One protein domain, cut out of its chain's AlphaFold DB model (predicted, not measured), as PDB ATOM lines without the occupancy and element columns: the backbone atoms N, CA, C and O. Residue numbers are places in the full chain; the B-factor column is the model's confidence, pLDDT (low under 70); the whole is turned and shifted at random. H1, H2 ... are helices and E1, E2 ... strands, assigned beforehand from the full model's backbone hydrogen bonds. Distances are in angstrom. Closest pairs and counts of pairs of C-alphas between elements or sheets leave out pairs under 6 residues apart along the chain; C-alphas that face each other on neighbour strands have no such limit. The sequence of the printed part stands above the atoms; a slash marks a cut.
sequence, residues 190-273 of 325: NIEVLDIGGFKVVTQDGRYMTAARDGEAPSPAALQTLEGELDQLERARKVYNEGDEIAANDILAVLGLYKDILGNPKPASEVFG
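AT A GLANCE: This is residues 190 to 273 of the 325 residues of an uncharacterized protein of Idiomarina sp (UniProt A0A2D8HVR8). A small, strongly twisted sheet of three strands, E1 to E3, has one long helix, H1, running slantwise over one face and on beyond it; past the sheet, H2 folds back along H1 as a helical hairpin, and the short H3 packs on H2 and on residues 237 to 240 of H1. The printed part has 84 residues, with three named strands and then three named helices in the order E1, E2, E3, H1, H2, H3. The sheet order is E1, E2, E3, antiparallel throughout, and the class is mixed, helices and strands. The whole is compact, with a radius of gyration of the C-alphas of 12.8 A and spans of 37 by 28 by 22 A.

IN THESE COORDINATES: E1, residues 191 to 196, begins with C-alpha 191 at (197.700, 191.858, 278.164) and is 15.3 A long. E2, residues 199 to 204, is 15.8 A long, and E3, residues 207 to 212, is 15.4 A. H1, residues 220 to 241, is 31.6 A long, from C-alpha 220 at (201.749, 186.616, 300.174) to C-alpha 241 at (213.947, 201.224, 274.950). H2 is residues 245 to 255, 15.3 A. H3, residues 268 to 272, is 5.7 A long and ends with C-alpha 272 at (210.921, 192.787, 273.879).

HOW THE PARTS SIT: The strands form a meander, each the antiparallel neighbour of the one before, in two hairpins. E1 and E2 stand at 152 degrees, with N 194 and O 201 at 2.8 A, within hydrogen-bond range. E2 and E3 also stand at 152 degrees, with N 202 and O 210 at 2.8 A. H1 is on one face of this sheet, which makes two layers, a helix on one face of a sheet; its height over the sheet is 7.6 A. It lies over E3 and only just over E2, on which 3 of its C-alphas fall, and runs slantwise to the strands, at 39 degrees to E3 on the local plane. The closest C-alphas of E3 and H1, Tyr 208 and Glu 227, are 7.3 A apart. H1 and H2 touch at a shallow tilt of 12 degrees, opposite ways; their closest C-alphas, Ala 236 and Ala 248, are 4.4 A apart. H2 touches H3, with the C-alphas of Asn 249 and Ala 268 closest at 5.5 A. H1 and H3 only just touch, with 3 pairs of C-alphas within 8 A, the closest those of Tyr 240 and Ala 268, 7.0 A. H2 and H3 are apart from the strands. In H1, H2 and H3 every O i to N i+4 pair is within hydrogen-bond range.

THE WHOLE: The C-alphas farthest apart, those of Glu 216 and Gly 243, are 38.3 A apart. The printed part has no cut. The link from H2 to H3, residues 256 to 267, is long. The mean pLDDT of the printed part is 80.2; residues 190 to 191, 205 to 207 and 257 to 258 are under 70.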
ATOM      1  N   ASN A 190     197.655 196.248 276.793       61.00
ATOM      2  CA  ASN A 190     198.538 195.161 276.403       61.00
ATOM      3  C   ASN A 190     198.519 194.083 277.494       61.00
ATOM      4  O   ASN A 190     199.135 194.250 278.551       61.00
ATOM      5  N   ILE A 191     197.773 193.002 277.253       68.25
ATOM      6  CA  ILE A 191     197.700 191.858 278.164       68.25
ATOM      7  C   ILE A 191     198.800 190.861 277.794       68.25
ATOM      8  O   ILE A 191     198.730 190.209 276.750       68.25
ATOM      9  N   GLU A 192     199.788 190.706 278.670       73.25
ATOM     10  CA  GLU A 192     200.875 189.739 278.513       73.25
ATOM     11  C   GLU A 192     200.733 188.623 279.561       73.25
ATOM     12  O   GLU A 192     200.318 188.850 280.699       73.25
ATOM     13  N   VAL A 193     201.069 187.387 279.179       77.25
ATOM     14  CA  VAL A 193     201.159 186.255 280.114       77.25
ATOM     15  C   VAL A 193     202.618 185.841 280.217       77.25
ATOM     16  O   VAL A 193     203.211 185.383 279.240       77.25
ATOM     17  N   LEU A 194     203.183 186.008 281.405       79.81
ATOM     18  CA  LEU A 194     204.581 185.770 281.730       79.81
ATOM     19  C   LEU A 194     204.710 184.510 282.586       79.81
ATOM     20  O   LEU A 194     203.846 184.237 283.415       79.81
ATOM     21  N   ASP A 195     205.782 183.743 282.401       77.38
ATOM     22  CA  ASP A 195     206.138 182.652 283.314       77.38
ATOM     23  C   ASP A 195     207.285 183.123 284.206       77.38
ATOM     24  O   ASP A 195     208.402 183.331 283.728       77.38
ATOM     25  N   ILE A 196     206.980 183.361 285.480       77.69
ATOM     26  CA  ILE A 196     207.894 183.942 286.461       77.69
ATOM     27  C   ILE A 196     207.950 183.005 287.668       77.69
ATOM     28  O   ILE A 196     206.940 182.766 288.329       77.69
ATOM     29  N   GLY A 197     209.114 182.405 287.936       70.88
ATOM     30  CA  GLY A 197     209.286 181.480 289.066       70.88
ATOM     31  C   GLY A 197     208.363 180.245 289.039       70.88
ATOM     32  O   GLY A 197     208.093 179.653 290.088       70.88
ATOM     33  N   GLY A 198     207.852 179.859 287.861       75.50
ATOM     34  CA  GLY A 198     206.861 178.791 287.689       75.50
ATOM     35  C   GLY A 198     205.409 179.228 287.923       75.50
ATOM     36  O   GLY A 198     204.528 178.372 288.026       75.50
ATOM     37  N   PHE A 199     205.149 180.530 288.045       76.88
ATOM     38  CA  PHE A 199     203.810 181.114 288.057       76.88
ATOM     39  C   PHE A 199     203.482 181.697 286.686       76.88
ATOM     40  O   PHE A 199     204.270 182.451 286.119       76.88
ATOM     41  N   LYS A 200     202.269 181.432 286.197       81.50
ATOM     42  CA  LYS A 200     201.705 182.165 285.061       81.50
ATOM     43  C   LYS A 200     201.155 183.485 285.574       81.50
ATOM     44  O   LYS A 200     200.096 183.503 286.203       81.50
ATOM     45  N   VAL A 201     201.886 184.562 285.336       81.06
ATOM     46  CA  VAL A 201     201.535 185.926 285.722       81.06
ATOM     47  C   VAL A 201     200.863 186.608 284.542       81.06
ATOM     48  O   VAL A 201     201.436 186.701 283.463       81.06
ATOM     49  N   VAL A 202     199.644 187.089 284.742       78.12
ATOM     50  CA  VAL A 202     198.961 187.956 283.785       78.12
ATOM     51  C   VAL A 202     199.290 189.391 284.158       78.12
ATOM     52  O   VAL A 202     199.090 189.797 285.309       78.12
ATOM     53  N   THR A 203     199.788 190.153 283.193       74.19
ATOM     54  CA  THR A 203     200.022 191.587 283.332       74.19
ATOM     55  C   THR A 203     199.158 192.353 282.344       74.19
ATOM     56  O   THR A 203     198.829 191.854 281.269       74.19
ATOM     57  N   GLN A 204     198.763 193.561 282.726       74.44
ATOM     58  CA  GLN A 204     198.087 194.515 281.860       74.44
ATOM     59  C   GLN A 204     198.916 195.796 281.855       74.44
ATOM     60  O   GLN A 204     199.108 196.403 282.908       74.44
ATOM     61  N   ASP A 205     199.452 196.178 280.697       66.12
ATOM     62  CA  ASP A 205     200.306 197.365 280.540       66.12
ATOM     63  C   ASP A 205     201.520 197.361 281.490       66.12
ATOM     64  O   ASP A 205     201.910 198.386 282.043       66.12
ATOM     65  N   GLY A 206     202.092 196.175 281.727       65.88
ATOM     66  CA  GLY A 206     203.209 195.990 282.659       65.88
ATOM     67  C   GLY A 206     202.813 195.972 284.138       65.88
ATOM     68  O   GLY A 206     203.679 195.786 284.981       65.88
ATOM     69  N   ARG A 207     201.527 196.105 284.486       67.38
ATOM     70  CA  ARG A 207     201.049 195.978 285.871       67.38
ATOM     71  C   ARG A 207     200.561 194.570 286.163       67.38
ATOM     72  O   ARG A 207     199.851 193.975 285.358       67.38
ATOM     73  N   TYR A 208     200.899 194.064 287.344       73.19
ATOM     74  CA  TYR A 208     200.398 192.787 287.843       73.19
ATOM     75  C   TYR A 208     198.861 192.783 287.926       73.19
ATOM     76  O   TYR A 208     198.262 193.693 288.501       73.19
ATOM     77  N   MET A 209     198.229 191.739 287.385       77.88
ATOM     78  CA  MET A 209     196.788 191.498 287.525       77.88
ATOM     79  C   MET A 209     196.515 190.306 288.431       77.88
ATOM     80  O   MET A 209     195.824 190.414 289.442       77.88
ATOM     81  N   THR A 210     197.039 189.149 288.044       80.56
ATOM     82  CA  THR A 210     196.845 187.891 288.759       80.56
ATOM     83  C   THR A 210     197.978 186.942 288.415       80.56
ATOM     84  O   THR A 210     198.568 187.028 287.341       80.56
ATOM     85  N   ALA A 211     198.259 185.995 289.298       80.56
ATOM     86  CA  ALA A 211     199.172 184.903 289.026       80.56
ATOM     87  C   ALA A 211     198.608 183.604 289.580       80.56
ATOM     88  O   ALA A 211     197.887 183.610 290.576       80.56
ATOM     89  N   ALA A 212     198.938 182.495 288.933       81.44
ATOM     90  CA  ALA A 212     198.596 181.170 289.424       81.44
ATOM     91  C   ALA A 212     199.700 180.173 289.083       81.44
ATOM     92  O   ALA A 212     200.354 180.274 288.040       81.44
ATOM     93  N   ARG A 213     199.866 179.181 289.953       81.75
ATOM     94  CA  ARG A 213     200.704 178.007 289.714       81.75
ATOM     95  C   ARG A 213     199.852 176.776 289.962       81.75
ATOM     96  O   ARG A 213     199.278 176.641 291.033       81.75
ATOM     97  N   ASP A 214     199.693 175.945 288.935       80.00
ATOM     98  CA  ASP A 214     198.875 174.723 288.984       80.00
ATOM     99  C   ASP A 214     197.425 174.935 289.481       80.00
ATOM    100  O   ASP A 214     196.800 174.038 290.037       80.00
ATOM    101  N   GLY A 215     196.868 176.130 289.250       74.94
ATOM    102  CA  GLY A 215     195.513 176.500 289.675       74.94
ATOM    103  C   GLY A 215     195.407 177.048 291.103       74.94
ATOM    104  O   GLY A 215     194.315 177.440 291.509       74.94
ATOM    105  N   GLU A 216     196.513 177.134 291.844       74.44
ATOM    106  CA  GLU A 216     196.565 177.736 293.177       74.44
ATOM    107  C   GLU A 216     197.054 179.190 293.127       74.44
ATOM    108  O   GLU A 216     197.934 179.561 292.339       74.44
ATOM    109  N   ALA A 217     196.463 180.024 293.987       76.94
ATOM    110  CA  ALA A 217     196.866 181.413 294.151       76.94
ATOM    111  C   ALA A 217     198.226 181.503 294.875       76.94
ATOM    112  O   ALA A 217     198.486 180.725 295.799       76.94
ATOM    113  N   PRO A 218     199.097 182.453 294.499       81.19
ATOM    114  CA  PRO A 218     200.385 182.656 295.151       81.19
ATOM    115  C   PRO A 218     200.210 183.037 296.624       81.19
ATOM    116  O   PRO A 218     199.298 183.774 297.003       81.19
ATOM    117  N   SER A 219     201.125 182.559 297.469       81.88
ATOM    118  CA  SER A 219     201.208 183.012 298.857       81.88
ATOM    119  C   SER A 219     201.611 184.496 298.922       81.88
ATOM    120  O   SER A 219     202.243 184.997 297.991       81.88
ATOM    121  N   PRO A 220     201.335 185.216 300.025       78.31
ATOM    122  CA  PRO A 220     201.749 186.616 300.174       78.31
ATOM    123  C   PRO A 220     203.259 186.842 300.003       78.31
ATOM    124  O   PRO A 220     203.675 187.862 299.465       78.31
ATOM    125  N   ALA A 221     204.081 185.874 300.421       75.25
ATOM    126  CA  ALA A 221     205.525 185.921 300.206       75.25
ATOM    127  C   ALA A 221     205.887 185.753 298.720       75.25
ATOM    128  O   ALA A 221     206.751 186.466 298.223       75.25
ATOM    129  N   ALA A 222     205.198 184.856 298.003       75.50
ATOM    130  CA  ALA A 222     205.390 184.679 296.566       75.50
ATOM    131  C   ALA A 222     204.938 185.914 295.772       75.50
ATOM    132  O   ALA A 222     205.609 186.288 294.820       75.50
ATOM    133  N   LEU A 223     203.859 186.590 296.186       75.88
ATOM    134  CA  LEU A 223     203.419 187.851 295.580       75.88
ATOM    135  C   LEU A 223     204.494 188.940 295.661       75.88
ATOM    136  O   LEU A 223     204.791 189.556 294.647       75.88
ATOM    137  N   GLN A 224     205.132 189.122 296.821       78.88
ATOM    138  CA  GLN A 224     206.219 190.102 296.966       78.88
ATOM    139  C   GLN A 224     207.422 189.786 296.072       78.88
ATOM    140  O   GLN A 224     208.055 190.696 295.539       78.88
ATOM    141  N   THR A 225     207.748 188.502 295.898       80.88
ATOM    142  CA  THR A 225     208.804 188.085 294.967       80.88
ATOM    143  C   THR A 225     208.410 188.374 293.520       80.88
ATOM    144  O   THR A 225     209.203 188.966 292.797       80.88
ATOM    145  N   LEU A 226     207.174 188.044 293.128       79.69
ATOM    146  CA  LEU A 226     206.659 188.298 291.781       79.69
ATOM    147  C   LEU A 226     206.622 189.793 291.452       79.69
ATOM    148  O   LEU A 226     207.033 190.167 290.363       79.69
ATOM    149  N   GLU A 227     206.170 190.642 292.377       78.75
ATOM    150  CA  GLU A 227     206.174 192.103 292.211       78.75
ATOM    151  C   GLU A 227     207.600 192.639 292.028       78.75
ATOM    152  O   GLU A 227     207.853 193.414 291.109       78.75
ATOM    153  N   GLY A 228     208.554 192.173 292.841       83.75
ATOM    154  CA  GLY A 228     209.958 192.571 292.716       83.75
ATOM    155  C   GLY A 228     210.607 192.129 291.399       83.75
ATOM    156  O   GLY A 228     211.410 192.868 290.827       83.75
ATOM    157  N   GLU A 229     210.258 190.943 290.899       83.19
ATOM    158  CA  GLU A 229     210.715 190.446 289.596       83.19
ATOM    159  C   GLU A 229     210.060 191.214 288.434       83.19
ATOM    160  O   GLU A 229     210.726 191.507 287.440       83.19
ATOM    161  N   LEU A 230     208.794 191.621 288.580       82.25
ATOM    162  CA  LEU A 230     208.082 192.457 287.607       82.25
ATOM    163  C   LEU A 230     208.694 193.859 287.497       82.25
ATOM    164  O   LEU A 230     208.931 194.335 286.390       82.25
ATOM    165  N   ASP A 231     209.024 194.481 288.629       85.19
ATOM    166  CA  ASP A 231     209.698 195.784 288.682       85.19
ATOM    167  C   ASP A 231     211.062 195.742 287.979       85.19
ATOM    168  O   ASP A 231     211.457 196.672 287.271       85.19
ATOM    169  N   GLN A 232     211.820 194.661 288.174       86.31
ATOM    170  CA  GLN A 232     213.096 194.466 287.486       86.31
ATOM    171  C   GLN A 232     212.898 194.253 285.980       86.31
ATOM    172  O   GLN A 232     213.672 194.786 285.185       86.31
ATOM    173  N   LEU A 233     211.845 193.541 285.575       84.94
ATOM    174  CA  LEU A 233     211.496 193.349 284.169       84.94
ATOM    175  C   LEU A 233     211.065 194.665 283.500       84.94
ATOM    176  O   LEU A 233     211.462 194.938 282.365       84.94
ATOM    177  N   GLU A 234     210.330 195.525 284.207       84.44
ATOM    178  CA  GLU A 234     209.981 196.869 283.734       84.44
ATOM    179  C   GLU A 234     211.230 197.749 283.574       84.44
ATOM    180  O   GLU A 234     211.387 198.435 282.559       84.44
ATOM    181  N   ARG A 235     212.181 197.673 284.518       86.44
ATOM    182  CA  ARG A 235     213.485 198.344 284.389       86.44
ATOM    183  C   ARG A 235     214.268 197.844 283.179       86.44
ATOM    184  O   ARG A 235     214.780 198.674 282.434       86.44
ATOM    185  N   ALA A 236     214.326 196.531 282.953       87.19
ATOM    186  CA  ALA A 236     214.982 195.960 281.776       87.19
ATOM    187  C   ALA A 236     214.362 196.498 280.478       87.19
ATOM    188  O   ALA A 236     215.082 196.937 279.582       87.19
ATOM    189  N   ARG A 237     213.024 196.546 280.405       85.12
ATOM    190  CA  ARG A 237     212.295 197.091 279.251       85.12
ATOM    191  C   ARG A 237     212.587 198.578 279.040       85.12
ATOM    192  O   ARG A 237     212.752 199.012 277.903       85.12
ATOM    193  N   LYS A 238     212.654 199.370 280.113       87.50
ATOM    194  CA  LYS A 238     212.973 200.800 280.035       87.50
ATOM    195  C   LYS A 238     214.371 201.033 279.458       87.50
ATOM    196  O   LYS A 238     214.502 201.774 278.493       87.50
ATOM    197  N   VAL A 239     215.374 200.358 280.010       88.62
ATOM    198  CA  VAL A 239     216.778 200.489 279.594       88.62
ATOM    199  C   VAL A 239     216.981 199.994 278.153       88.62
ATOM    200  O   VAL A 239     217.680 200.632 277.369       88.62
ATOM    201  N   TYR A 240     216.269 198.932 277.753       88.44
ATOM    202  CA  TYR A 240     216.235 198.466 276.365       88.44
ATOM    203  C   TYR A 240     215.673 199.523 275.400       88.44
ATOM    204  O   TYR A 240     216.264 199.796 274.358       88.44
ATOM    205  N   ASN A 241     214.553 200.161 275.760       82.44
ATOM    206  CA  ASN A 241     213.947 201.224 274.950       82.44
ATOM    207  C   ASN A 241     214.796 202.507 274.903       82.44
ATOM    208  O   ASN A 241     214.642 203.301 273.981       82.44
ATOM    209  N   GLU A 242     215.682 202.713 275.878       86.44
ATOM    210  CA  GLU A 242     216.689 203.785 275.881       86.44
ATOM    211  C   GLU A 242     217.909 203.452 274.995       86.44
ATOM    212  O   GLU A 242     218.780 204.299 274.808       86.44
ATOM    213  N   GLY A 243     217.956 202.248 274.408       87.25
ATOM    214  CA  GLY A 243     219.001 201.797 273.485       87.25
ATOM    215  C   GLY A 243     220.163 201.050 274.144       87.25
ATOM    216  O   GLY A 243     221.099 200.657 273.448       87.25
ATOM    217  N   ASP A 244     220.119 200.815 275.458       89.88
ATOM    218  CA  ASP A 244     221.150 200.068 276.183       89.88
ATOM    219  C   ASP A 244     220.763 198.584 276.303       89.88
ATOM    220  O   ASP A 244     220.294 198.082 277.329       89.88
ATOM    221  N   GLU A 245     220.932 197.862 275.194       89.19
ATOM    222  CA  GLU A 245     220.613 196.432 275.111       89.19
ATOM    223  C   GLU A 245     221.464 195.581 276.066       89.19
ATOM    224  O   GLU A 245     220.986 194.570 276.582       89.19
ATOM    225  N   ILE A 246     222.704 195.991 276.347       89.69
ATOM    226  CA  ILE A 246     223.614 195.249 277.227       89.69
ATOM    227  C   ILE A 246     223.088 195.278 278.662       89.69
ATOM    228  O   ILE A 246     222.928 194.222 279.274       89.69
ATOM    229  N   ALA A 247     222.742 196.458 279.178       89.88
ATOM    230  CA  ALA A 247     222.198 196.571 280.525       89.88
ATOM    231  C   ALA A 247     220.828 195.880 280.659       89.88
ATOM    232  O   ALA A 247     220.539 195.275 281.694       89.88
ATOM    233  N   ALA A 248     219.998 195.896 279.610       89.12
ATOM    234  CA  ALA A 248     218.750 195.134 279.593       89.12
ATOM    235  C   ALA A 248     218.987 193.612 279.649       89.12
ATOM    236  O   ALA A 248     218.304 192.914 280.405       89.12
ATOM    237  N   ASN A 249     219.972 193.104 278.900       88.75
ATOM    238  CA  ASN A 249     220.364 191.691 278.913       88.75
ATOM    239  C   ASN A 249     220.861 191.244 280.290       88.75
ATOM    240  O   ASN A 249     220.474 190.172 280.754       88.75
ATOM    241  N   ASP A 250     221.669 192.067 280.960       89.38
ATOM    242  CA  ASP A 250     222.179 191.759 282.298       89.38
ATOM    243  C   ASP A 250     221.037 191.629 283.315       89.38
ATOM    244  O   ASP A 250     221.009 190.682 284.106       89.38
ATOM    245  N   ILE A 251     220.047 192.528 283.263       87.50
ATOM    246  CA  ILE A 251     218.877 192.464 284.150       87.50
ATOM    247  C   ILE A 251     218.044 191.204 283.860       87.50
ATOM    248  O   ILE A 251     217.657 190.498 284.794       87.50
ATOM    249  N   LEU A 252     217.805 190.871 282.586       85.62
ATOM    250  CA  LEU A 252     217.079 189.654 282.199       85.62
ATOM    251  C   LEU A 252     217.810 188.372 282.623       85.62
ATOM    252  O   LEU A 252     217.177 187.421 283.086       85.62
ATOM    253  N   ALA A 253     219.141 188.354 282.515       85.19
ATOM    254  CA  ALA A 253     219.961 187.222 282.929       85.19
ATOM    255  C   ALA A 253     219.894 186.987 284.446       85.19
ATOM    256  O   ALA A 253     219.788 185.836 284.876       85.19
ATOM    257  N   VAL A 254     219.899 188.058 285.250       85.69
ATOM    258  CA  VAL A 254     219.739 187.984 286.716       85.69
ATOM    259  C   VAL A 254     218.359 187.454 287.101       85.69
ATOM    260  O   VAL A 254     218.255 186.623 288.002       85.69
ATOM    261  N   LEU A 255     217.318 187.889 286.391       81.19
ATOM    262  CA  LEU A 255     215.951 187.412 286.591       81.19
ATOM    263  C   LEU A 255     215.778 185.931 286.226       81.19
ATOM    264  O   LEU A 255     214.850 185.276 286.696       81.19
ATOM    265  N   GLY A 256     216.655 185.382 285.381       77.75
ATOM    266  CA  GLY A 256     216.564 183.997 284.920       77.75
ATOM    267  C   GLY A 256     215.285 183.704 284.126       77.75
ATOM    268  O   GLY A 256     214.916 182.536 283.975       77.75
ATOM    269  N   LEU A 257     214.619 184.753 283.640       67.25
ATOM    270  CA  LEU A 257     213.415 184.696 282.818       67.25
ATOM    271  C   LEU A 257     213.800 184.512 281.345       67.25
ATOM    272  O   LEU A 257     214.915 184.829 280.944       67.25
ATOM    273  N   TYR A 258     212.867 183.992 280.542       66.25
ATOM    274  CA  TYR A 258     213.035 183.795 279.095       66.25
ATOM    275  C   TYR A 258     214.294 183.009 278.730       66.25
ATOM    276  O   TYR A 258     215.259 183.542 278.190       66.25
ATOM    277  N   LYS A 259     214.270 181.708 279.008       77.25
ATOM    278  CA  LYS A 259     215.340 180.806 278.588       77.25
ATOM    279  C   LYS A 259     215.081 180.262 277.188       77.25
ATOM    280  O   LYS A 259     213.933 180.026 276.801       77.25
ATOM    281  N   ASP A 260     216.145 180.070 276.424       74.12
ATOM    282  CA  ASP A 260     216.102 179.287 275.196       74.12
ATOM    283  C   ASP A 260     215.917 177.786 275.510       74.12
ATOM    284  O   ASP A 260     215.857 177.353 276.665       74.12
ATOM    285  N   ILE A 261     215.830 176.967 274.463       71.62
ATOM    286  CA  ILE A 261     215.645 175.508 274.571       71.62
ATOM    287  C   ILE A 261     216.841 174.838 275.284       71.62
ATOM    288  O   ILE A 261     216.735 173.714 275.772       71.62
ATOM    289  N   LEU A 262     217.981 175.528 275.360       75.19
ATOM    290  CA  LEU A 262     219.227 175.070 275.966       75.19
ATOM    291  C   LEU A 262     219.425 175.617 277.392       75.19
ATOM    292  O   LEU A 262     220.404 175.259 278.046       75.19
ATOM    293  N   GLY A 263     218.492 176.429 277.900       76.44
ATOM    294  CA  GLY A 263     218.537 177.015 279.237       76.44
ATOM    295  C   GLY A 263     219.305 178.338 279.345       76.44
ATOM    296  O   GLY A 263     219.463 178.829 280.465       76.44
ATOM    297  N   ASN A 264     219.761 178.921 278.233       80.31
ATOM    298  CA  ASN A 264     220.466 180.205 278.216       80.31
ATOM    299  C   ASN A 264     219.478 181.380 278.242       80.31
ATOM    300  O   ASN A 264     218.392 181.257 277.673       80.31
ATOM    301  N   PRO A 265     219.836 182.528 278.846       80.00
ATOM    302  CA  PRO A 265     219.016 183.736 278.780       80.00
ATOM    303  C   PRO A 265     218.844 184.204 277.331       80.00
ATOM    304  O   PRO A 265     219.822 184.295 276.587       80.00
ATOM    305  N   LYS A 266     217.610 184.514 276.933       85.44
ATOM    306  CA  LYS A 266     217.322 185.134 275.636       85.44
ATOM    307  C   LYS A 266     217.735 186.611 275.637       85.44
ATOM    308  O   LYS A 266     217.573 187.276 276.662       85.44
ATOM    309  N   PRO A 267     218.226 187.141 274.503       87.25
ATOM    310  CA  PRO A 267     218.552 188.556 274.390       87.25
ATOM    311  C   PRO A 267     217.285 189.423 274.454       87.25
ATOM    312  O   PRO A 267     216.212 189.026 273.996       87.25
ATOM    313  N   ALA A 268     217.419 190.635 274.982       85.25
ATOM    314  CA  ALA A 268     216.357 191.616 275.168       85.25
ATOM    315  C   ALA A 268     215.656 191.970 273.850       85.25
ATOM    316  O   ALA A 268     214.446 192.167 273.848       85.25
ATOM    317  N   SER A 269     216.374 191.956 272.726       85.69
ATOM    318  CA  SER A 269     215.799 192.116 271.385       85.69
ATOM    319  C   SER A 269     214.850 190.992 270.969       85.69
ATOM    320  O   SER A 269     213.869 191.242 270.269       85.69
ATOM    321  N   GLU A 270     215.085 189.762 271.424       84.88
ATOM    322  CA  GLU A 270     214.166 188.642 271.203       84.88
ATOM    323  C   GLU A 270     212.991 188.676 272.195       84.88
ATOM    324  O   GLU A 270     211.878 188.285 271.848       84.88
ATOM    325  N   VAL A 271     213.227 189.153 273.421       82.62
ATOM    326  CA  VAL A 271     212.216 189.203 274.491       82.62
ATOM    327  C   VAL A 271     211.236 190.367 274.313       82.62
ATOM    328  O   VAL A 271     210.032 190.178 274.477       82.62
ATOM    329  N   PHE A 272     211.723 191.563 273.981       83.62
ATOM    330  CA  PHE A 272     210.921 192.787 273.879       83.62
ATOM    331  C   PHE A 272     210.609 193.202 272.433       83.62
ATOM    332  O   PHE A 272     209.776 194.086 272.226       83.62
ATOM    333  N   GLY A 273     211.217 192.547 271.438       80.50
ATOM    334  CA  GLY A 273     211.092 192.917 270.030       80.50
ATOM    335  C   GLY A 273     211.938 194.146 269.670       80.50
ATOM    336  O   GLY A 273     212.719 194.612 270.494       80.50
TER     337      GLY A 273